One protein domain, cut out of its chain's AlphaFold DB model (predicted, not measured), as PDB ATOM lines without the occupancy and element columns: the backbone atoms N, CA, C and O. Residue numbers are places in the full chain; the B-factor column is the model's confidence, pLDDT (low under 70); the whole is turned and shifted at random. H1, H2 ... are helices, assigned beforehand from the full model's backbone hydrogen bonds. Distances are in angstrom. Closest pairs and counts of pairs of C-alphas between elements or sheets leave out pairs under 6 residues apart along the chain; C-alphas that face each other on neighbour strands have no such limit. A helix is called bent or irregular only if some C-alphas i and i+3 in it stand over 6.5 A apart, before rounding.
ATOM      1  N   ASN A  86     483.711 468.627 358.774       64.88
ATOM      2  CA  ASN A  86     483.894 467.613 359.831       64.88
ATOM      3  C   ASN A  86     483.900 468.218 361.256       64.88
ATOM      4  O   ASN A  86     483.606 467.534 362.234       64.88
ATOM      5  N   HIS A  87     484.225 469.512 361.381       59.38
ATOM      6  CA  HIS A  87     484.119 470.258 362.637       59.38
ATOM      7  C   HIS A  87     482.679 470.668 362.974       59.38
ATOM      8  O   HIS A  87     482.289 470.561 364.134       59.38
ATOM      9  N   GLY A  88     481.868 471.053 361.982       64.81
ATOM     10  CA  GLY A  88     480.449 471.348 362.180       64.81
ATOM     11  C   GLY A  88     479.669 470.122 362.654       64.81
ATOM     12  O   GLY A  88     478.871 470.225 363.582       64.81
ATOM     13  N   THR A  89     479.941 468.936 362.099       71.19
ATOM     14  CA  THR A  89     479.238 467.689 362.469       71.19
ATOM     15  C   THR A  89     479.413 467.297 363.939       71.19
ATOM     16  O   THR A  89     478.494 466.750 364.544       71.19
ATOM     17  N   ALA A  90     480.565 467.601 364.548       78.62
ATOM     18  CA  ALA A  90     480.801 467.308 365.962       78.62
ATOM     19  C   ALA A  90     480.004 468.234 366.899       78.62
ATOM     20  O   ALA A  90     479.514 467.782 367.934       78.62
ATOM     21  N   GLU A  91     479.853 469.514 366.548       76.06
ATOM     22  CA  GLU A  91     479.032 470.451 367.325       76.06
ATOM     23  C   GLU A  91     477.533 470.178 367.148       76.06
ATOM     24  O   GLU A  91     476.796 470.231 368.135       76.06
ATOM     25  N   TRP A  92     477.098 469.761 365.951       73.00
ATOM     26  CA  TRP A  92     475.724 469.303 365.698       73.00
ATOM     27  C   TRP A  92     475.316 468.156 366.617       73.00
ATOM     28  O   TRP A  92     474.287 468.252 367.287       73.00
ATOM     29  N   ASN A  93     476.157 467.124 366.722       82.00
ATOM     30  CA  ASN A  93     475.884 465.985 367.595       82.00
ATOM     31  C   ASN A  93     475.760 466.417 369.066       82.00
ATOM     32  O   ASN A  93     474.861 465.955 369.760       82.00
ATOM     33  N   ARG A  94     476.584 467.369 369.541       82.19
ATOM     34  CA  ARG A  94     476.469 467.889 370.920       82.19
ATOM     35  C   ARG A  94     475.159 468.633 371.161       82.19
ATOM     36  O   ARG A  94     474.573 468.496 372.233       82.19
ATOM     37  N   VAL A  95     474.717 469.446 370.200       78.94
ATOM     38  CA  VAL A  95     473.459 470.198 370.310       78.94
ATOM     39  C   VAL A  95     472.269 469.237 370.277       78.94
ATOM     40  O   VAL A  95     471.370 469.358 371.112       78.94
ATOM     41  N   GLU A  96     472.276 468.251 369.381       81.00
ATOM     42  CA  GLU A  96     471.232 467.227 369.307       81.00
ATOM     43  C   GLU A  96     471.177 466.385 370.589       81.00
ATOM     44  O   GLU A  96     470.103 466.251 371.181       81.00
ATOM     45  N   ASP A  97     472.325 465.935 371.103       85.88
ATOM     46  CA  ASP A  97     472.423 465.223 372.380       85.88
ATOM     47  C   ASP A  97     471.928 466.081 373.551       85.88
ATOM     48  O   ASP A  97     471.249 465.577 374.454       85.88
ATOM     49  N   TYR A  98     472.229 467.383 373.556       84.62
ATOM     50  CA  TYR A  98     471.744 468.304 374.582       84.62
ATOM     51  C   TYR A  98     470.213 468.401 374.567       84.62
ATOM     52  O   TYR A  98     469.573 468.205 375.609       84.62
ATOM     53  N   TRP A  99     469.604 468.643 373.402       82.69
ATOM     54  CA  TRP A  99     468.146 468.737 373.267       82.69
ATOM     55  C   TRP A  99     467.449 467.403 373.535       82.69
ATOM     56  O   TRP A  99     466.423 467.378 374.224       82.69
ATOM     57  N   HIS A 100     468.022 466.293 373.070       83.44
ATOM     58  CA  HIS A 100     467.505 464.950 373.313       83.44
ATOM     59  C   HIS A 100     467.505 464.620 374.811       83.44
ATOM     60  O   HIS A 100     466.477 464.231 375.375       83.44
ATOM     61  N   ASN A 101     468.624 464.867 375.498       86.38
ATOM     62  CA  ASN A 101     468.729 464.662 376.940       86.38
ATOM     63  C   ASN A 101     467.803 465.593 377.729       86.38
ATOM     64  O   ASN A 101     467.203 465.156 378.714       86.38
ATOM     65  N   LYS A 102     467.653 466.857 377.314       81.12
ATOM     66  CA  LYS A 102     466.723 467.807 377.941       81.12
ATOM     67  C   LYS A 102     465.277 467.322 377.818       81.12
ATOM     68  O   LYS A 102     464.576 467.248 378.826       81.12
ATOM     69  N   TYR A 103     464.863 466.890 376.627       81.62
ATOM     70  CA  TYR A 103     463.527 466.341 376.389       81.62
ATOM     71  C   TYR A 103     463.255 465.075 377.209       81.62
ATOM     72  O   TYR A 103     462.208 464.957 377.852       81.62
ATOM     73  N   LEU A 104     464.212 464.142 377.247       85.12
ATOM     74  CA  LEU A 104     464.097 462.932 378.060       85.12
ATOM     75  C   LEU A 104     464.007 463.252 379.556       85.12
ATOM     76  O   LEU A 104     463.207 462.625 380.249       85.12
ATOM     77  N   ARG A 105     464.776 464.225 380.063       83.94
ATOM     78  CA  ARG A 105     464.680 464.668 381.466       83.94
ATOM     79  C   ARG A 105     463.308 465.262 381.773       83.94
ATOM     80  O   ARG A 105     462.705 464.852 382.762       83.94
ATOM     81  N   SER A 106     462.782 466.140 380.918       78.12
ATOM     82  CA  SER A 106     461.442 466.720 381.096       78.12
ATOM     83  C   SER A 106     460.346 465.655 381.077       78.12
ATOM     84  O   SER A 106     459.495 465.640 381.964       78.12
ATOM     85  N   ARG A 107     460.393 464.699 380.136       82.06
ATOM     86  CA  ARG A 107     459.443 463.574 380.113       82.06
ATOM     87  C   ARG A 107     459.552 462.696 381.354       82.06
ATOM     88  O   ARG A 107     458.529 462.358 381.943       82.06
ATOM     89  N   LYS A 108     460.769 462.329 381.767       86.12
ATOM     90  CA  LYS A 108     460.992 461.530 382.981       86.12
ATOM     91  C   LYS A 108     460.456 462.248 384.221       86.12
ATOM     92  O   LYS A 108     459.816 461.600 385.041       86.12
ATOM     93  N   ALA A 109     460.652 463.562 384.331       82.88
ATOM     94  CA  ALA A 109     460.116 464.364 385.430       82.88
ATOM     95  C   ALA A 109     458.578 464.383 385.435       82.88
ATOM     96  O   ALA A 109     457.972 464.127 386.473       82.88
ATOM     97  N   GLN A 110     457.944 464.587 384.275       81.12
ATOM     98  CA  GLN A 110     456.482 464.541 384.151       81.12
ATOM     99  C   GLN A 110     455.911 463.162 384.500       81.12
ATOM    100  O   GLN A 110     454.908 463.069 385.204       81.12
ATOM    101  N   ILE A 111     456.547 462.081 384.039       87.19
ATOM    102  CA  ILE A 111     456.118 460.713 384.357       87.19
ATOM    103  C   ILE A 111     456.301 460.433 385.848       87.19
ATOM    104  O   ILE A 111     455.376 459.928 386.478       87.19
ATOM    105  N   LYS A 112     457.455 460.794 386.424       88.88
ATOM    106  CA  LYS A 112     457.726 460.622 387.856       88.88
ATOM    107  C   LYS A 112     456.655 461.315 388.695       88.88
ATOM    108  O   LYS A 112     456.079 460.677 389.566       88.88
ATOM    109  N   SER A 113     456.349 462.572 388.381       84.94
ATOM    110  CA  SER A 113     455.325 463.348 389.086       84.94
ATOM    111  C   SER A 113     453.932 462.710 388.977       84.94
ATOM    112  O   SER A 113     453.233 462.580 389.979       84.94
ATOM    113  N   LYS A 114     453.544 462.209 387.795       87.94
ATOM    114  CA  LYS A 114     452.266 461.494 387.619       87.94
ATOM    115  C   LYS A 114     452.200 460.191 388.419       87.94
ATOM    116  O   LYS A 114     451.170 459.901 389.019       87.94
ATOM    117  N   VAL A 115     453.278 459.407 388.429       91.31
ATOM    118  CA  VAL A 115     453.350 458.151 389.197       91.31
ATOM    119  C   VAL A 115     453.295 458.431 390.696       91.31
ATOM    120  O   VAL A 115     452.581 457.745 391.420       91.31
ATOM    121  N   GLU A 116     454.004 459.460 391.151       91.94
ATOM    122  CA  GLU A 116     453.972 459.908 392.541       91.94
ATOM    123  C   GLU A 116     452.557 460.330 392.957       91.94
ATOM    124  O   GLU A 116     452.059 459.863 393.981       91.94
ATOM    125  N   ALA A 117     451.856 461.097 392.117       91.06
ATOM    126  CA  ALA A 117     450.469 461.483 392.365       91.06
ATOM    127  C   ALA A 117     449.519 460.271 392.467       91.06
ATOM    128  O   ALA A 117     448.687 460.217 393.373       91.06
ATOM    129  N   ILE A 118     449.662 459.269 391.589       92.75
ATOM    130  CA  ILE A 118     448.869 458.026 391.646       92.75
ATOM    131  C   ILE A 118     449.181 457.233 392.922       92.75
ATOM    132  O   ILE A 118     448.265 456.715 393.558       92.75
ATOM    133  N   CYS A 119     450.454 457.158 393.322       94.81
ATOM    134  CA  CYS A 119     450.873 456.475 394.547       94.81
ATOM    135  C   CYS A 119     450.196 457.086 395.786       94.81
ATOM    136  O   CYS A 119     449.613 456.360 396.592       94.81
ATOM    137  N   TRP A 120     450.185 458.420 395.890       94.81
ATOM    138  CA  TRP A 120     449.493 459.132 396.969       94.81
ATOM    139  C   TRP A 120     447.975 458.952 396.934       94.81
ATOM    140  O   TRP A 120     447.352 458.849 397.989       94.81
ATOM    141  N   LEU A 121     447.378 458.865 395.743       93.38
ATOM    142  CA  LEU A 121     445.947 458.606 395.593       93.38
ATOM    143  C   LEU A 121     445.568 457.207 396.089       93.38
ATOM    144  O   LEU A 121     444.615 457.064 396.854       93.38
ATOM    145  N   ILE A 122     446.348 456.187 395.722       96.00
ATOM    146  CA  ILE A 122     446.159 454.814 396.213       96.00
ATOM    147  C   ILE A 122     446.379 454.756 397.729       96.00
ATOM    148  O   ILE A 122     445.581 454.140 398.433       96.00
ATOM    149  N   ALA A 123     447.418 455.421 398.246       95.50
ATOM    150  CA  ALA A 123     447.698 455.475 399.678       95.50
ATOM    151  C   ALA A 123     446.551 456.131 400.463       95.50
ATOM    152  O   ALA A 123     446.089 455.573 401.457       95.50
ATOM    153  N   GLY A 124     446.039 457.271 399.995       94.25
ATOM    154  CA  GLY A 124     444.893 457.939 400.612       94.25
ATOM    155  C   GLY A 124     443.621 457.096 400.553       94.25
ATOM    156  O   GLY A 124     442.931 456.958 401.561       94.25
ATOM    157  N   PHE A 125     443.350 456.444 399.421       94.75
ATOM    158  CA  PHE A 125     442.210 455.536 399.283       94.75
ATOM    159  C   PHE A 125     442.313 454.308 400.203       94.75
ATOM    160  O   PHE A 125     441.319 453.893 400.802       94.75
ATOM    161  N   ALA A 126     443.511 453.739 400.362       95.88
ATOM    162  CA  ALA A 126     443.753 452.643 401.296       95.88
ATOM    163  C   ALA A 126     443.511 453.081 402.750       95.88
ATOM    164  O   ALA A 126     442.848 452.364 403.496       95.88
ATOM    165  N   VAL A 127     443.975 454.277 403.136       95.19
ATOM    166  CA  VAL A 127     443.735 454.848 404.472       95.19
ATOM    167  C   VAL A 127     442.244 455.095 404.715       95.19
ATOM    168  O   VAL A 127     441.755 454.744 405.787       95.19
ATOM    169  N   LEU A 128     441.504 455.631 403.736       93.88
ATOM    170  CA  LEU A 128     440.053 455.845 403.855       93.88
ATOM    171  C   LEU A 128     439.293 454.546 404.140       93.88
ATOM    172  O   LEU A 128     438.419 454.537 405.007       93.88
ATOM    173  N   ASN A 129     439.641 453.462 403.441       95.12
ATOM    174  CA  ASN A 129     439.013 452.159 403.652       95.12
ATOM    175  C   ASN A 129     439.462 451.508 404.965       95.12
ATOM    176  O   ASN A 129     438.634 450.972 405.690       95.12
ATOM    177  N   ALA A 130     440.754 451.574 405.301       94.38
ATOM    178  CA  ALA A 130     441.292 450.942 406.507       94.38
ATOM    179  C   ALA A 130     440.805 451.597 407.808       94.38
ATOM    180  O   ALA A 130     440.719 450.932 408.835       94.38
ATOM    181  N   THR A 131     440.514 452.899 407.778       92.56
ATOM    182  CA  THR A 131     440.068 453.659 408.957       92.56
ATOM    183  C   THR A 131     438.551 453.796 409.052       92.56
ATOM    184  O   THR A 131     438.071 454.435 409.986       92.56
ATOM    185  N   GLU A 132     437.806 453.246 408.083       92.69
ATOM    186  CA  GLU A 132     436.359 453.455 407.928       92.69
ATOM    187  C   GLU A 132     435.985 454.944 408.060       92.69
ATOM    188  O   GLU A 132     434.977 455.317 408.664       92.69
ATOM    189  N   PHE A 133     436.831 455.820 407.500       89.69
ATOM    190  CA  PHE A 133     436.830 457.257 407.787       89.69
ATOM    191  C   PHE A 133     435.452 457.894 407.584       89.69
ATOM    192  O   PHE A 133     434.995 458.693 408.396       89.69
ATOM    193  N   VAL A 134     434.765 457.505 406.506       89.62
ATOM    194  CA  VAL A 134     433.430 458.016 406.158       89.62
ATOM    195  C   VAL A 134     432.395 457.628 407.213       89.62
ATOM    196  O   VAL A 134     431.570 458.454 407.599       89.62
ATOM    197  N   GLN A 135     432.449 456.395 407.711       92.12
ATOM    198  CA  GLN A 135     431.521 455.909 408.726       92.12
ATOM    199  C   GLN A 135     431.757 456.608 410.063       92.12
ATOM    200  O   GLN A 135     430.800 457.066 410.682       92.12
ATOM    201  N   VAL A 136     433.019 456.775 410.464       91.19
ATOM    202  CA  VAL A 136     433.387 457.510 411.683       91.19
ATOM    203  C   VAL A 136     432.918 458.963 411.612       91.19
ATOM    204  O   VAL A 136     432.288 459.459 412.543       91.19
ATOM    205  N   VAL A 137     433.162 459.641 410.490       89.19
ATOM    206  CA  VAL A 137     432.774 461.046 410.304       89.19
ATOM    207  C   VAL A 137     431.254 461.237 410.342       89.19
ATOM    208  O   VAL A 137     430.776 462.256 410.847       89.19
ATOM    209  N   LEU A 138     430.479 460.283 409.823       90.00
ATOM    210  CA  LEU A 138     429.021 460.397 409.768       90.00
ATOM    211  C   LEU A 138     428.340 459.930 411.058       90.00
ATOM    212  O   LEU A 138     427.440 460.618 411.536       90.00
ATOM    213  N   VAL A 139     428.775 458.820 411.650       92.44
ATOM    214  CA  VAL A 139     428.014 458.110 412.692       92.44
ATOM    215  C   VAL A 139     428.506 458.407 414.109       92.44
ATOM    216  O   VAL A 139     427.697 458.380 415.029       92.44
ATOM    217  N   ASP A 140     429.788 458.715 414.316       90.38
ATOM    218  CA  ASP A 140     430.343 458.794 415.672       90.38
ATOM    219  C   ASP A 140     429.905 460.075 416.415       90.38
ATOM    220  O   ASP A 140     430.118 461.202 415.956       90.38
ATOM    221  N   ASP A 141     429.296 459.905 417.590       91.06
ATOM    222  CA  ASP A 141     428.839 460.996 418.463       91.06
ATOM    223  C   ASP A 141     429.987 461.699 419.200       91.06
ATOM    224  O   ASP A 141     429.818 462.809 419.712       91.06
ATOM    225  N   ARG A 142     431.175 461.086 419.255       91.88
ATOM    226  CA  ARG A 142     432.357 461.678 419.903       91.88
ATOM    227  C   ARG A 142     432.956 462.820 419.087       91.88
ATOM    228  O   ARG A 142     433.730 463.616 419.619       91.88
ATOM    229  N   VAL A 143     432.620 462.896 417.802       92.81
ATOM    230  CA  VAL A 143     433.132 463.911 416.884       92.81
ATOM    231  C   VAL A 143     432.412 465.231 417.126       92.81
ATOM    232  O   VAL A 143     431.185 465.327 417.056       92.81
ATOM    233  N   ASN A 144     433.182 466.296 417.351       93.12
ATOM    234  CA  ASN A 144     432.606 467.625 417.495       93.12
ATOM    235  C   ASN A 144     432.066 468.118 416.139       93.12
ATOM    236  O   ASN A 144     432.815 468.616 415.290       93.12
ATOM    237  N   ARG A 145     430.745 467.990 415.952       92.88
ATOM    238  CA  ARG A 145     430.033 468.324 414.707       92.88
ATOM    239  C   ARG A 145     430.243 469.772 414.265       92.88
ATOM    240  O   ARG A 145     430.262 470.035 413.067       92.88
ATOM    241  N   PHE A 146     430.447 470.699 415.202       95.12
ATOM    242  CA  PHE A 146     430.688 472.105 414.877       95.12
ATOM    243  C   PHE A 146     432.010 472.293 414.122       95.12
ATOM    244  O   PHE A 146     432.016 472.841 413.020       95.12
ATOM    245  N   PHE A 147     433.122 471.788 414.669       94.25
ATOM    246  CA  PHE A 147     434.433 471.900 414.019       94.25
ATOM    247  C   PHE A 147     434.519 471.071 412.738       94.25
ATOM    248  O   PHE A 147     435.132 471.522 411.774       94.25
ATOM    249  N   LEU A 148     433.872 469.901 412.701       93.06
ATOM    250  CA  LEU A 148     433.790 469.085 411.490       93.06
ATOM    251  C   LEU A 148     433.074 469.838 410.354       93.06
ATOM    252  O   LEU A 148     433.609 469.930 409.251       93.06
ATOM    253  N   ASN A 149     431.898 470.415 410.624       94.44
ATOM    254  CA  ASN A 149     431.137 471.165 409.623       94.44
ATOM    255  C   ASN A 149     431.891 472.415 409.159       94.44
ATOM    256  O   ASN A 149     431.880 472.719 407.969       94.44
ATOM    257  N   LEU A 150     432.584 473.107 410.069       94.75
ATOM    258  CA  LEU A 150     433.440 474.242 409.720       94.75
ATOM    259  C   LEU A 150     434.585 473.818 408.786       94.75
ATOM    260  O   LEU A 150     434.806 474.451 407.755       94.75
ATOM    261  N   ALA A 151     435.272 472.719 409.109       92.56
ATOM    262  CA  ALA A 151     436.358 472.179 408.296       92.56
ATOM    263  C   ALA A 151     435.879 471.777 406.894       92.56
ATOM    264  O   ALA A 151     436.542 472.078 405.897       92.56
ATOM    265  N   LEU A 152     434.715 471.124 406.824       91.12
ATOM    266  CA  LEU A 152     434.092 470.665 405.587       91.12
ATOM    267  C   LEU A 152     433.615 471.847 404.735       91.12
ATOM    268  O   LEU A 152     433.869 471.864 403.533       91.12
ATOM    269  N   LEU A 153     433.020 472.872 405.350       95.00
ATOM    270  CA  LEU A 153     432.628 474.109 404.673       95.00
ATOM    271  C   LEU A 153     433.845 474.832 404.079       95.00
ATOM    272  O   LEU A 153     433.809 475.229 402.916       95.00
ATOM    273  N   CYS A 154     434.941 474.951 404.834       92.19
ATOM    274  CA  CYS A 154     436.193 475.506 404.316       92.19
ATOM    275  C   CYS A 154     436.754 474.671 403.157       92.19
ATOM    276  O   CYS A 154     437.196 475.240 402.162       92.19
ATOM    277  N   CYS A 155     436.702 473.338 403.245       89.50
ATOM    278  CA  CYS A 155     437.153 472.454 402.170       89.50
ATOM    279  C   CYS A 155     436.323 472.643 400.889       89.50
ATOM    280  O   CYS A 155     436.885 472.833 399.809       89.50
ATOM    281  N   VAL A 156     434.993 472.690 401.008       91.75
ATOM    282  CA  VAL A 156     434.086 472.955 399.880       91.75
ATOM    283  C   VAL A 156     434.328 474.348 399.294       91.75
ATOM    284  O   VAL A 156     434.394 474.487 398.074       91.75
ATOM    285  N   ALA A 157     434.529 475.372 400.128       91.81
ATOM    286  CA  ALA A 157     434.849 476.721 399.663       91.81
ATOM    287  C   ALA A 157     436.159 476.754 398.856       91.81
ATOM    288  O   ALA A 157     436.201 477.357 397.785       91.81
ATOM    289  N   VAL A 158     437.205 476.057 399.316       90.25
ATOM    290  CA  VAL A 158     438.473 475.928 398.575       90.25
ATOM    291  C   VAL A 158     438.257 475.215 397.244       90.25
ATOM    292  O   VAL A 158     438.765 475.683 396.229       90.25
ATOM    293  N   LEU A 159     437.479 474.129 397.216       87.75
ATOM    294  CA  LEU A 159     437.155 473.422 395.974       87.75
ATOM    295  C   LEU A 159     436.412 474.324 394.983       87.75
ATOM    296  O   LEU A 159     436.755 474.331 393.804       87.75
ATOM    297  N   ILE A 160     435.457 475.132 395.448       91.44
ATOM    298  CA  ILE A 160     434.743 476.102 394.605       91.44
ATOM    299  C   ILE A 160     435.706 477.158 394.056       91.44
ATOM    300  O   ILE A 160     435.657 477.451 392.865       91.44
ATOM    301  N   VAL A 161     436.601 477.708 394.885       88.94
ATOM    302  CA  VAL A 161     437.603 478.689 394.431       88.94
ATOM    303  C   VAL A 161     438.565 478.066 393.418       88.94
ATOM    304  O   VAL A 161     438.880 478.700 392.415       88.94
ATOM    305  N   MET A 162     438.993 476.822 393.633       83.88
ATOM    306  CA  MET A 162     439.834 476.092 392.683       83.88
ATOM    307  C   MET A 162     439.112 475.879 391.356       83.88
ATOM    308  O   MET A 162     439.652 476.219 390.311       83.88
ATOM    309  N   ILE A 163     437.872 475.391 391.386       85.75
ATOM    310  CA  ILE A 163     437.038 475.220 390.191       85.75
ATOM    311  C   ILE A 163     436.853 476.561 389.475       85.75
ATOM    312  O   ILE A 163     437.031 476.632 388.262       85.75
ATOM    313  N   TYR A 164     436.568 477.635 390.212       86.00
ATOM    314  CA  TYR A 164     436.469 478.984 389.662       86.00
ATOM    315  C   TYR A 164     437.767 479.413 388.973       86.00
ATOM    316  O   TYR A 164     437.709 479.885 387.844       86.00
ATOM    317  N   LEU A 165     438.930 479.209 389.601       80.31
ATOM    318  CA  LEU A 165     440.226 479.523 388.996       80.31
ATOM    319  C   LEU A 165     440.466 478.701 387.728       80.31
ATOM    320  O   LEU A 165     440.912 479.263 386.736       80.31
ATOM    321  N   ILE A 166     440.125 477.412 387.733       80.25
ATOM    322  CA  ILE A 166     440.285 476.517 386.580       80.25
ATOM    323  C   ILE A 166     439.398 476.958 385.420       80.25
ATOM    324  O   ILE A 166     439.896 477.139 384.314       80.25
ATOM    325  N   PHE A 167     438.101 477.163 385.660       83.50
ATOM    326  CA  PHE A 167     437.167 477.608 384.624       83.50
ATOM    327  C   PHE A 167     437.503 479.011 384.128       83.50
ATOM    328  O   PHE A 167     437.480 479.249 382.924       83.50
ATOM    329  N   TRP A 168     437.840 479.932 385.032       74.56
ATOM    330  CA  TRP A 168     438.239 481.287 384.666       74.56
ATOM    331  C   TRP A 168     439.512 481.280 383.813       74.56
ATOM    332  O   TRP A 168     439.538 481.940 382.777       74.56
ATOM    333  N   LEU A 169     440.534 480.498 384.188       68.94
ATOM    334  CA  LEU A 169     441.742 480.328 383.370       68.94
ATOM    335  C   LEU A 169     441.414 479.709 382.009       68.94
ATOM    336  O   LEU A 169     441.818 480.259 380.989       68.94
ATOM    337  N   ALA A 170     440.660 478.608 381.991       73.56
ATOM    338  CA  ALA A 170     440.338 477.881 380.766       73.56
ATOM    339  C   ALA A 170     439.512 478.720 379.775       73.56
ATOM    340  O   ALA A 170     439.719 478.627 378.569       73.56
ATOM    341  N   ILE A 171     438.581 479.542 380.268       70.12
ATOM    342  CA  ILE A 171     437.665 480.327 379.427       70.12
ATOM    343  C   ILE A 171     438.290 481.656 378.987       70.12
ATOM    344  O   ILE A 171     438.115 482.057 377.838       70.12
ATOM    345  N   VAL A 172     438.991 482.365 379.879       62.66
ATOM    346  CA  VAL A 172     439.452 483.745 379.619       62.66
ATOM    347  C   VAL A 172     440.833 483.782 378.965       62.66
ATOM    348  O   VAL A 172     441.140 484.721 378.235       62.66
ATOM    349  N   HIS A 173     441.674 482.772 379.190       55.28
ATOM    350  CA  HIS A 173     443.061 482.772 378.739       55.28
ATOM    351  C   HIS A 173     443.389 481.444 378.047       55.28
ATOM    352  O   HIS A 173     444.121 480.606 378.561       55.28
ATOM    353  N   ASN A 174     442.957 481.303 376.792       53.78
ATOM    354  CA  ASN A 174     443.532 480.342 375.833       53.78
ATOM    355  C   ASN A 174     444.990 480.726 375.448       53.78
ATOM    356  O   ASN A 174     445.458 480.512 374.332       53.78
ATOM    357  N   ILE A 175     445.687 481.408 376.360       47.88
ATOM    358  CA  ILE A 175     446.935 482.138 376.189       47.88
ATOM    359  C   ILE A 175     447.936 481.515 377.152       47.88
ATOM    360  O   ILE A 175     447.659 481.318 378.333       47.88
ATOM    361  N   GLN A 176     449.099 481.213 376.591       52.16
ATOM    362  CA  GLN A 176     450.194 480.454 377.175       52.16
ATOM    363  C   GLN A 176     450.483 480.849 378.630       52.16
ATOM    364  O   GLN A 176     450.656 482.026 378.953       52.16
ATOM    365  N   TRP A 177     450.547 479.833 379.494       53.12
ATOM    366  CA  TRP A 177     450.842 479.913 380.928       53.12
ATOM    367  C   TRP A 177     452.059 480.796 381.242       53.12
ATOM    368  O   TRP A 177     452.053 481.513 382.242       53.12
ATOM    369  N   GLU A 178     453.067 480.807 380.359       51.59
ATOM    370  CA  GLU A 178     454.236 481.680 380.488       51.59
ATOM    371  C   GLU A 178     453.888 483.171 380.425       51.59
ATOM    372  O   GLU A 178     454.454 483.951 381.186       51.59
ATOM    373  N   THR A 179     452.964 483.601 379.561       50.91
ATOM    374  CA  THR A 179     452.685 485.030 379.374       50.91
ATOM    375  C   THR A 179     451.831 485.581 380.505       50.91
ATOM    376  O   THR A 179     452.122 486.668 380.979       50.91
ATOM    377  N   PRO A 189     443.463 494.998 384.713       64.12
ATOM    378  CA  PRO A 189     442.332 495.064 385.650       64.12
ATOM    379  C   PRO A 189     441.888 493.692 386.196       64.12
ATOM    380  O   PRO A 189     441.184 493.625 387.204       64.12
ATOM    381  N   HIS A 190     442.353 492.597 385.588       61.75
ATOM    382  CA  HIS A 190     441.984 491.218 385.912       61.75
ATOM    383  C   HIS A 190     442.889 490.550 386.971       61.75
ATOM    384  O   HIS A 190     442.522 489.507 387.508       61.75
ATOM    385  N   SER A 191     444.026 491.153 387.349       67.00
ATOM    386  CA  SER A 191     444.952 490.582 388.354       67.00
ATOM    387  C   SER A 191     444.417 490.673 389.797       67.00
ATOM    388  O   SER A 191     444.638 489.792 390.632       67.00
ATOM    389  N   LYS A 192     443.648 491.727 390.102       76.81
ATOM    390  CA  LYS A 192     443.091 491.989 391.442       76.81
ATOM    391  C   LYS A 192     442.160 490.877 391.970       76.81
ATOM    392  O   LYS A 192     442.356 490.475 393.120       76.81
ATOM    393  N   PRO A 193     441.164 490.371 391.211       77.44
ATOM    394  CA  PRO A 193     440.279 489.311 391.703       77.44
ATOM    395  C   PRO A 193     441.007 487.978 391.920       77.44
ATOM    396  O   PRO A 193     440.730 487.303 392.909       77.44
ATOM    397  N   VAL A 194     441.979 487.633 391.068       78.81
ATOM    398  CA  VAL A 194     442.748 486.380 391.185       78.81
ATOM    399  C   VAL A 194     443.569 486.355 392.475       78.81
ATOM    400  O   VAL A 194     443.472 485.403 393.247       78.81
ATOM    401  N   LYS A 195     444.301 487.436 392.779       81.19
ATOM    402  CA  LYS A 195     445.090 487.541 394.022       81.19
ATOM    403  C   LYS A 195     444.219 487.420 395.277       81.19
ATOM    404  O   LYS A 195     444.600 486.746 396.231       81.19
ATOM    405  N   ARG A 196     443.027 488.032 395.272       86.25
ATOM    406  CA  ARG A 196     442.067 487.927 396.388       86.25
ATOM    407  C   ARG A 196     441.517 486.510 396.548       86.25
ATOM    408  O   ARG A 196     441.418 486.038 397.677       86.25
ATOM    409  N   ALA A 197     441.190 485.835 395.446       85.50
ATOM    410  CA  ALA A 197     440.701 484.460 395.470       85.50
ATOM    411  C   ALA A 197     441.753 483.492 396.041       85.50
ATOM    412  O   ALA A 197     441.429 482.685 396.909       85.50
ATOM    413  N   ILE A 198     443.019 483.633 395.626       86.19
ATOM    414  CA  ILE A 198     444.137 482.827 396.146       86.19
ATOM    415  C   ILE A 198     444.329 483.064 397.650       86.19
ATOM    416  O   ILE A 198     444.433 482.104 398.412       86.19
ATOM    417  N   GLY A 199     444.311 484.326 398.095       88.12
ATOM    418  CA  GLY A 199     444.420 484.656 399.519       88.12
ATOM    419  C   GLY A 199     443.287 484.055 400.359       88.12
ATOM    420  O   GLY A 199     443.536 483.497 401.426       88.12
ATOM    421  N   LEU A 200     442.047 484.100 399.858       89.81
ATOM    422  CA  LEU A 200     440.895 483.507 400.541       89.81
ATOM    423  C   LEU A 200     440.999 481.977 400.613       89.81
ATOM    424  O   LEU A 200     440.764 481.404 401.677       89.81
ATOM    425  N   ALA A 201     441.417 481.320 399.527       88.81
ATOM    426  CA  ALA A 201     441.660 479.879 399.524       88.81
ATOM    427  C   ALA A 201     442.735 479.481 400.546       88.81
ATOM    428  O   ALA A 201     442.529 478.529 401.294       88.81
ATOM    429  N   ALA A 202     443.837 480.231 400.638       89.00
ATOM    430  CA  ALA A 202     444.901 479.963 401.605       89.00
ATOM    431  C   ALA A 202     444.395 480.029 403.056       89.00
ATOM    432  O   ALA A 202     444.668 479.122 403.843       89.00
ATOM    433  N   ILE A 203     443.598 481.049 403.395       92.88
ATOM    434  CA  ILE A 203     442.995 481.174 404.731       92.88
ATOM    435  C   ILE A 203     442.083 479.974 405.012       92.88
ATOM    436  O   ILE A 203     442.221 479.340 406.057       92.88
ATOM    437  N   CYS A 204     441.208 479.606 404.072       93.06
ATOM    438  CA  CYS A 204     440.323 478.452 404.234       93.06
ATOM    439  C   CYS A 204     441.093 477.130 404.390       93.06
ATOM    440  O   CYS A 204     440.695 476.297 405.205       93.06
ATOM    441  N   VAL A 205     442.200 476.937 403.663       90.06
ATOM    442  CA  VAL A 205     443.064 475.753 403.802       90.06
ATOM    443  C   VAL A 205     443.690 475.698 405.194       90.06
ATOM    444  O   VAL A 205     443.616 474.657 405.843       90.06
ATOM    445  N   VAL A 206     444.254 476.804 405.687       91.62
ATOM    446  CA  VAL A 206     444.868 476.853 407.026       91.62
ATOM    447  C   VAL A 206     443.821 476.621 408.116       91.62
ATOM    448  O   VAL A 206     444.051 475.824 409.025       91.62
ATOM    449  N   THR A 207     442.648 477.252 408.010       93.69
ATOM    450  CA  THR A 207     441.546 477.028 408.956       93.69
ATOM    451  C   THR A 207     441.111 475.565 408.959       93.69
ATOM    452  O   THR A 207     441.018 474.969 410.030       93.69
ATOM    453  N   SER A 208     440.927 474.965 407.779       92.50
ATOM    454  CA  SER A 208     440.557 473.556 407.623       92.50
ATOM    455  C   SER A 208     441.614 472.606 408.208       92.50
ATOM    456  O   SER A 208     441.275 471.672 408.942       92.50
ATOM    457  N   ALA A 209     442.899 472.889 407.966       90.31
ATOM    458  CA  ALA A 209     444.027 472.108 408.470       90.31
ATOM    459  C   ALA A 209     444.124 472.107 410.003       90.31
ATOM    460  O   ALA A 209     444.566 471.115 410.576       90.31
ATOM    461  N   VAL A 210     443.693 473.181 410.674       92.88
ATOM    462  CA  VAL A 210     443.656 473.257 412.144       92.88
ATOM    463  C   VAL A 210     442.358 472.673 412.709       92.88
ATOM    464  O   VAL A 210     442.381 472.001 413.741       92.88
ATOM    465  N   SER A 211     441.220 472.874 412.039       94.44
ATOM    466  CA  SER A 211     439.922 472.400 412.534       94.44
ATOM    467  C   SER A 211     439.751 470.881 412.441       94.44
ATOM    468  O   SER A 211     439.132 470.297 413.330       94.44
ATOM    469  N   PHE A 212     440.305 470.220 411.415       94.25
ATOM    470  CA  PHE A 212     440.185 468.762 411.258       94.25
ATOM    471  C   PHE A 212     440.854 467.961 412.392       94.25
ATOM    472  O   PHE A 212     440.188 467.085 412.949       94.25
ATOM    473  N   PRO A 213     442.110 468.247 412.796       93.88
ATOM    474  CA  PRO A 213     442.729 467.590 413.941       93.88
ATOM    475  C   PRO A 213     441.929 467.777 415.227       93.88
ATOM    476  O   PRO A 213     441.731 466.807 415.944       93.88
ATOM    477  N   ILE A 214     441.420 468.987 415.497       94.00
ATOM    478  CA  ILE A 214     440.624 469.278 416.703       94.00
ATOM    479  C   ILE A 214     439.312 468.481 416.697       94.00
ATOM    480  O   ILE A 214     438.917 467.942 417.730       94.00
ATOM    481  N   ALA A 215     438.648 468.375 415.542       94.38
ATOM    482  CA  ALA A 215     437.389 467.643 415.407       94.38
ATOM    483  C   ALA A 215     437.551 466.122 415.582       94.38
ATOM    484  O   ALA A 215     436.676 465.483 416.167       94.38
ATOM    485  N   LEU A 216     438.652 465.553 415.077       92.69
ATOM    486  CA  LEU A 216     438.898 464.103 415.022       92.69
ATOM    487  C   LEU A 216     439.790 463.575 416.159       92.69
ATOM    488  O   LEU A 216     439.863 462.363 416.372       92.69
ATOM    489  N   TRP A 217     440.408 464.470 416.937       94.06
ATOM    490  CA  TRP A 217     441.212 464.130 418.112       94.06
ATOM    491  C   TRP A 217     440.573 463.097 419.058       94.06
ATOM    492  O   TRP A 217     441.278 462.167 419.455       94.06
ATOM    493  N   PRO A 218     439.276 463.176 419.430       93.12
ATOM    494  CA  PRO A 218     438.700 462.232 420.393       93.12
ATOM    495  C   PRO A 218     438.575 460.791 419.874       93.12
ATOM    496  O   PRO A 218     438.376 459.889 420.687       93.12
ATOM    497  N   VAL A 219     438.691 460.558 418.561       92.69
ATOM    498  CA  VAL A 219     438.530 459.224 417.964       92.69
ATOM    499  C   VAL A 219     439.867 458.488 417.894       92.69
ATOM    500  O   VAL A 219     440.019 457.414 418.470       92.69
ATOM    501  N   TRP A 220     440.856 459.079 417.218       91.38
ATOM    502  CA  TRP A 220     442.146 458.428 416.951       91.38
ATOM    503  C   TRP A 220     443.315 459.043 417.728       91.38
ATOM    504  O   TRP A 220     444.430 458.515 417.695       91.38
ATOM    505  N   SER A 221     443.081 460.147 418.448       93.06
ATOM    506  CA  SER A 221     444.102 460.867 419.218       93.06
ATOM    507  C   SER A 221     445.329 461.180 418.353       93.06
ATOM    508  O   SER A 221     445.221 461.933 417.384       93.06
ATOM    509  N   TRP A 222     446.481 460.574 418.644       94.00
ATOM    510  CA  TRP A 222     447.733 460.805 417.922       94.00
ATOM    511  C   TRP A 222     447.717 460.302 416.471       94.00
ATOM    512  O   TRP A 222     448.341 460.910 415.603       94.00
ATOM    513  N   TRP A 223     446.965 459.236 416.178       92.44
ATOM    514  CA  TRP A 223     446.862 458.677 414.821       92.44
ATOM    515  C   TRP A 223     446.137 459.603 413.840       92.44
ATOM    516  O   TRP A 223     446.297 459.471 412.629       92.44
ATOM    517  N   THR A 224     445.412 460.597 414.346       92.50
ATOM    518  CA  THR A 224     444.717 461.597 413.532       92.50
ATOM    519  C   THR A 224     445.679 462.383 412.635       92.50
ATOM    520  O   THR A 224     445.365 462.646 411.478       92.50
ATOM    521  N   ILE A 225     446.870 462.728 413.138       92.81
ATOM    522  CA  ILE A 225     447.855 463.538 412.406       92.81
ATOM    523  C   ILE A 225     448.361 462.831 411.136       92.81
ATOM    524  O   ILE A 225     448.230 463.418 410.060       92.81
ATOM    525  N   PRO A 226     448.895 461.591 411.189       94.38
ATOM    526  CA  PRO A 226     449.338 460.900 409.980       94.38
ATOM    527  C   PRO A 226     448.182 460.591 409.019       94.38
ATOM    528  O   PRO A 226     448.366 460.717 407.811       94.38
ATOM    529  N   ILE A 227     446.989 460.254 409.526       93.56
ATOM    530  CA  ILE A 227     445.807 460.012 408.679       93.56
ATOM    531  C   ILE A 227     445.458 461.278 407.885       93.56
ATOM    532  O   ILE A 227     445.369 461.237 406.657       93.56
ATOM    533  N   LEU A 228     445.327 462.423 408.562       92.25
ATOM    534  CA  LEU A 228     445.034 463.704 407.915       92.25
ATOM    535  C   LEU A 228     446.158 464.160 406.983       92.25
ATOM    536  O   LEU A 228     445.886 464.738 405.931       92.25
ATOM    537  N   PHE A 229     447.413 463.872 407.324       93.19
ATOM    538  CA  PHE A 229     448.544 464.176 406.457       93.19
ATOM    539  C   PHE A 229     448.452 463.419 405.124       93.19
ATOM    540  O   PHE A 229     448.509 464.039 404.063       93.19
ATOM    541  N   VAL A 230     448.218 462.104 405.157       94.81
ATOM    542  CA  VAL A 230     448.068 461.307 403.928       94.81
ATOM    543  C   VAL A 230     446.844 461.759 403.121       94.81
ATOM    544  O   VAL A 230     446.935 461.898 401.901       94.81
ATOM    545  N   LEU A 231     445.718 462.058 403.781       91.38
ATOM    546  CA  LEU A 231     444.509 462.555 403.110       91.38
ATOM    547  C   LEU A 231     444.705 463.935 402.470       91.38
ATOM    548  O   LEU A 231     444.266 464.164 401.343       91.38
ATOM    549  N   SER A 232     445.391 464.854 403.150       90.25
ATOM    550  CA  SER A 232     445.707 466.172 402.586       90.25
ATOM    551  C   SER A 232     446.663 466.065 401.395       90.25
ATOM    552  O   SER A 232     446.426 466.717 400.379       90.25
ATOM    553  N   MET A 233     447.668 465.184 401.457       90.75
ATOM    554  CA  MET A 233     448.542 464.890 400.316       90.75
ATOM    555  C   MET A 233     447.775 464.291 399.136       90.75
ATOM    556  O   MET A 233     447.981 464.718 398.001       90.75
ATOM    557  N   MET A 234     446.835 463.373 399.383       91.69
ATOM    558  CA  MET A 234     445.940 462.857 398.342       91.69
ATOM    559  C   MET A 234     445.162 463.995 397.659       91.69
ATOM    560  O   MET A 234     445.123 464.057 396.429       91.69
ATOM    561  N   CYS A 235     444.592 464.926 398.430       86.88
ATOM    562  CA  CYS A 235     443.881 466.085 397.881       86.88
ATOM    563  C   CYS A 235     444.791 467.014 397.062       86.88
ATOM    564  O   CYS A 235     444.397 467.448 395.980       86.88
ATOM    565  N   LEU A 236     446.012 467.289 397.531       85.81
ATOM    566  CA  LEU A 236     446.983 468.107 396.794       85.81
ATOM    567  C   LEU A 236     447.406 467.450 395.474       85.81
ATOM    568  O   LEU A 236     447.492 468.122 394.450       85.81
ATOM    569  N   MET A 237     447.615 466.134 395.464       88.56
ATOM    570  CA  MET A 237     448.006 465.408 394.251       88.56
ATOM    571  C   MET A 237     446.869 465.302 393.230       88.56
ATOM    572  O   MET A 237     447.133 465.286 392.028       88.56
ATOM    573  N   MET A 238     445.604 465.317 393.669       83.69
ATOM    574  CA  MET A 238     444.462 465.442 392.754       83.69
ATOM    575  C   MET A 238     444.499 466.757 391.960       83.69
ATOM    576  O   MET A 238     444.174 466.755 390.771       83.69
ATOM    577  N   LEU A 239     444.978 467.856 392.559       77.19
ATOM    578  CA  LEU A 239     445.136 469.136 391.857       77.19
ATOM    579  C   LEU A 239     446.172 469.059 390.728       77.19
ATOM    580  O   LEU A 239     446.044 469.769 389.738       77.19
ATOM    581  N   HIS A 240     447.164 468.171 390.813       77.75
ATOM    582  CA  HIS A 240     448.168 468.019 389.758       77.75
ATOM    583  C   HIS A 240     447.593 467.433 388.452       77.75
ATOM    584  O   HIS A 240     448.208 467.545 387.393       77.75
ATOM    585  N   PHE A 241     446.406 466.822 388.481       74.81
ATOM    586  CA  PHE A 241     445.739 466.346 387.261       74.81
ATOM    587  C   PHE A 241     444.949 467.443 386.533       74.81
ATOM    588  O   PHE A 241     444.594 467.270 385.368       74.81
ATOM    589  N   VAL A 242     444.733 468.588 387.179       68.06
ATOM    590  CA  VAL A 242     443.993 469.730 386.630       68.06
ATOM    591  C   VAL A 242     444.656 470.370 385.396       68.06
ATOM    592  O   VAL A 242     443.933 470.628 384.434       68.06
ATOM    593  N   PRO A 243     445.991 470.575 385.319       57.66
ATOM    594  CA  PRO A 243     446.632 471.228 384.170       57.66
ATOM    595  C   PRO A 243     446.610 470.402 382.875       57.66
ATOM    596  O   PRO A 243     447.211 470.803 381.886       57.66
ATOM    597  N   SER A 244     445.995 469.214 382.873       47.16
ATOM    598  CA  SER A 244     445.970 468.318 381.713       47.16
ATOM    599  C   SER A 244     444.700 468.435 380.864       47.16
ATOM    600  O   SER A 244     444.634 467.781 379.823       47.16
ATOM    601  N   ILE A 245     443.685 469.173 381.324       47.31
ATOM    602  CA  ILE A 245     442.355 469.223 380.688       47.31
ATOM    603  C   ILE A 245     442.109 470.582 379.996       47.31
ATOM    604  O   ILE A 245     441.127 470.723 379.274       47.31
ATOM    605  N   ALA A 246     443.012 471.553 380.177       39.94
ATOM    606  CA  ALA A 246     443.019 472.843 379.484       39.94
ATOM    607  C   ALA A 246     444.109 472.880 378.402       39.94
ATOM    608  O   ALA A 246     445.238 472.410 378.683       39.94
TER     609      ALA A 246
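This is residues 86 to 179 and 189 to 246 of the 246 residues of the protein "Hypothetical protein" of Guillardia theta (UniProt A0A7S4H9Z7). One very long helix, H1, sticks out as a free arm with residues 86 to 112, while its far part joins a loose body in which the bent helix H4 folds back on itself as a narrow V. One arm of the V, H4a, packs side by side with H3, the other, H4b, crosses the far part of H1, and short H2 lies at the turn from H1 to H3. The printed part has 152 residues with four named helices in the order H1, H2, H3, H4 and no named strand, and its class is all helix. The whole is loose, with a radius of gyration of the C-alphas of 21.8 A, and has a flat outline of 80 by 43 by 21 A, the free arm making much of the length.

H1, residues 86 to 130, begins at C-alpha 86 at (483.894, 467.613, 359.831) and is 65.4 A long. H2 holds residues 133 to 139. H3, residues 145 to 172, is 39.5 A long, from C-alpha 145 at (430.033, 468.324, 414.707). H4, residues 191 to 239, was assigned as one helix by its hydrogen bonds but is bent, with C-alphas 219 and 222 9.3 A apart. Its arm H4a, residues 191 to 219, is 43.6 A long and irregular, with C-alphas 215 and 218 7.5 A apart. Its arm H4b, residues 222 to 239, is 27.5 A long and ends at C-alpha 239 at (445.136, 469.136, 391.857).

H1 touches H4b with residues 117 to 127 alone, opposite ways at a steep tilt of 46 degrees; the closest C-alphas, of Ala 117 and Met 237, are 5.0 A apart. H4b touches H4a at a shallow tilt of 29 degrees, opposite ways, closest at the C-alphas of Thr 224 and Trp 217, 6.3 A. H4a touches H3 at a shallow tilt of 28 degrees, opposite ways, closest at the C-alphas of Ser 208 and Ala 151, 4.5 A. The helix packing is mostly aligned, but only just: 2 of 3 touching pairs have a shallow tilt. H2 and H4a are near each other; H1 and H3 are apart. Every O i to N i+4 pair is within hydrogen-bond range in H2 and H3, against 39 of 41 in H1, 21 of 25 in H4a and 13 of 14 in H4b.

The C-alphas farthest apart, of Asn 86 and Asp 141, are 80.7 A apart. Without the free residues the body spans 49 by 33 by 20 A. Residues 180 to 188 are not printed, and C-alphas 179 and 189 are 15.7 A apart across this cut, which lies in the link from H3 to H4. The links H1 to H2 and H2 to H3 are tight. The mean pLDDT of the printed part is 84.3; it is under 70 at residues 86 to 88, 169, 172 to 179, 189 to 191 and 242 to 246.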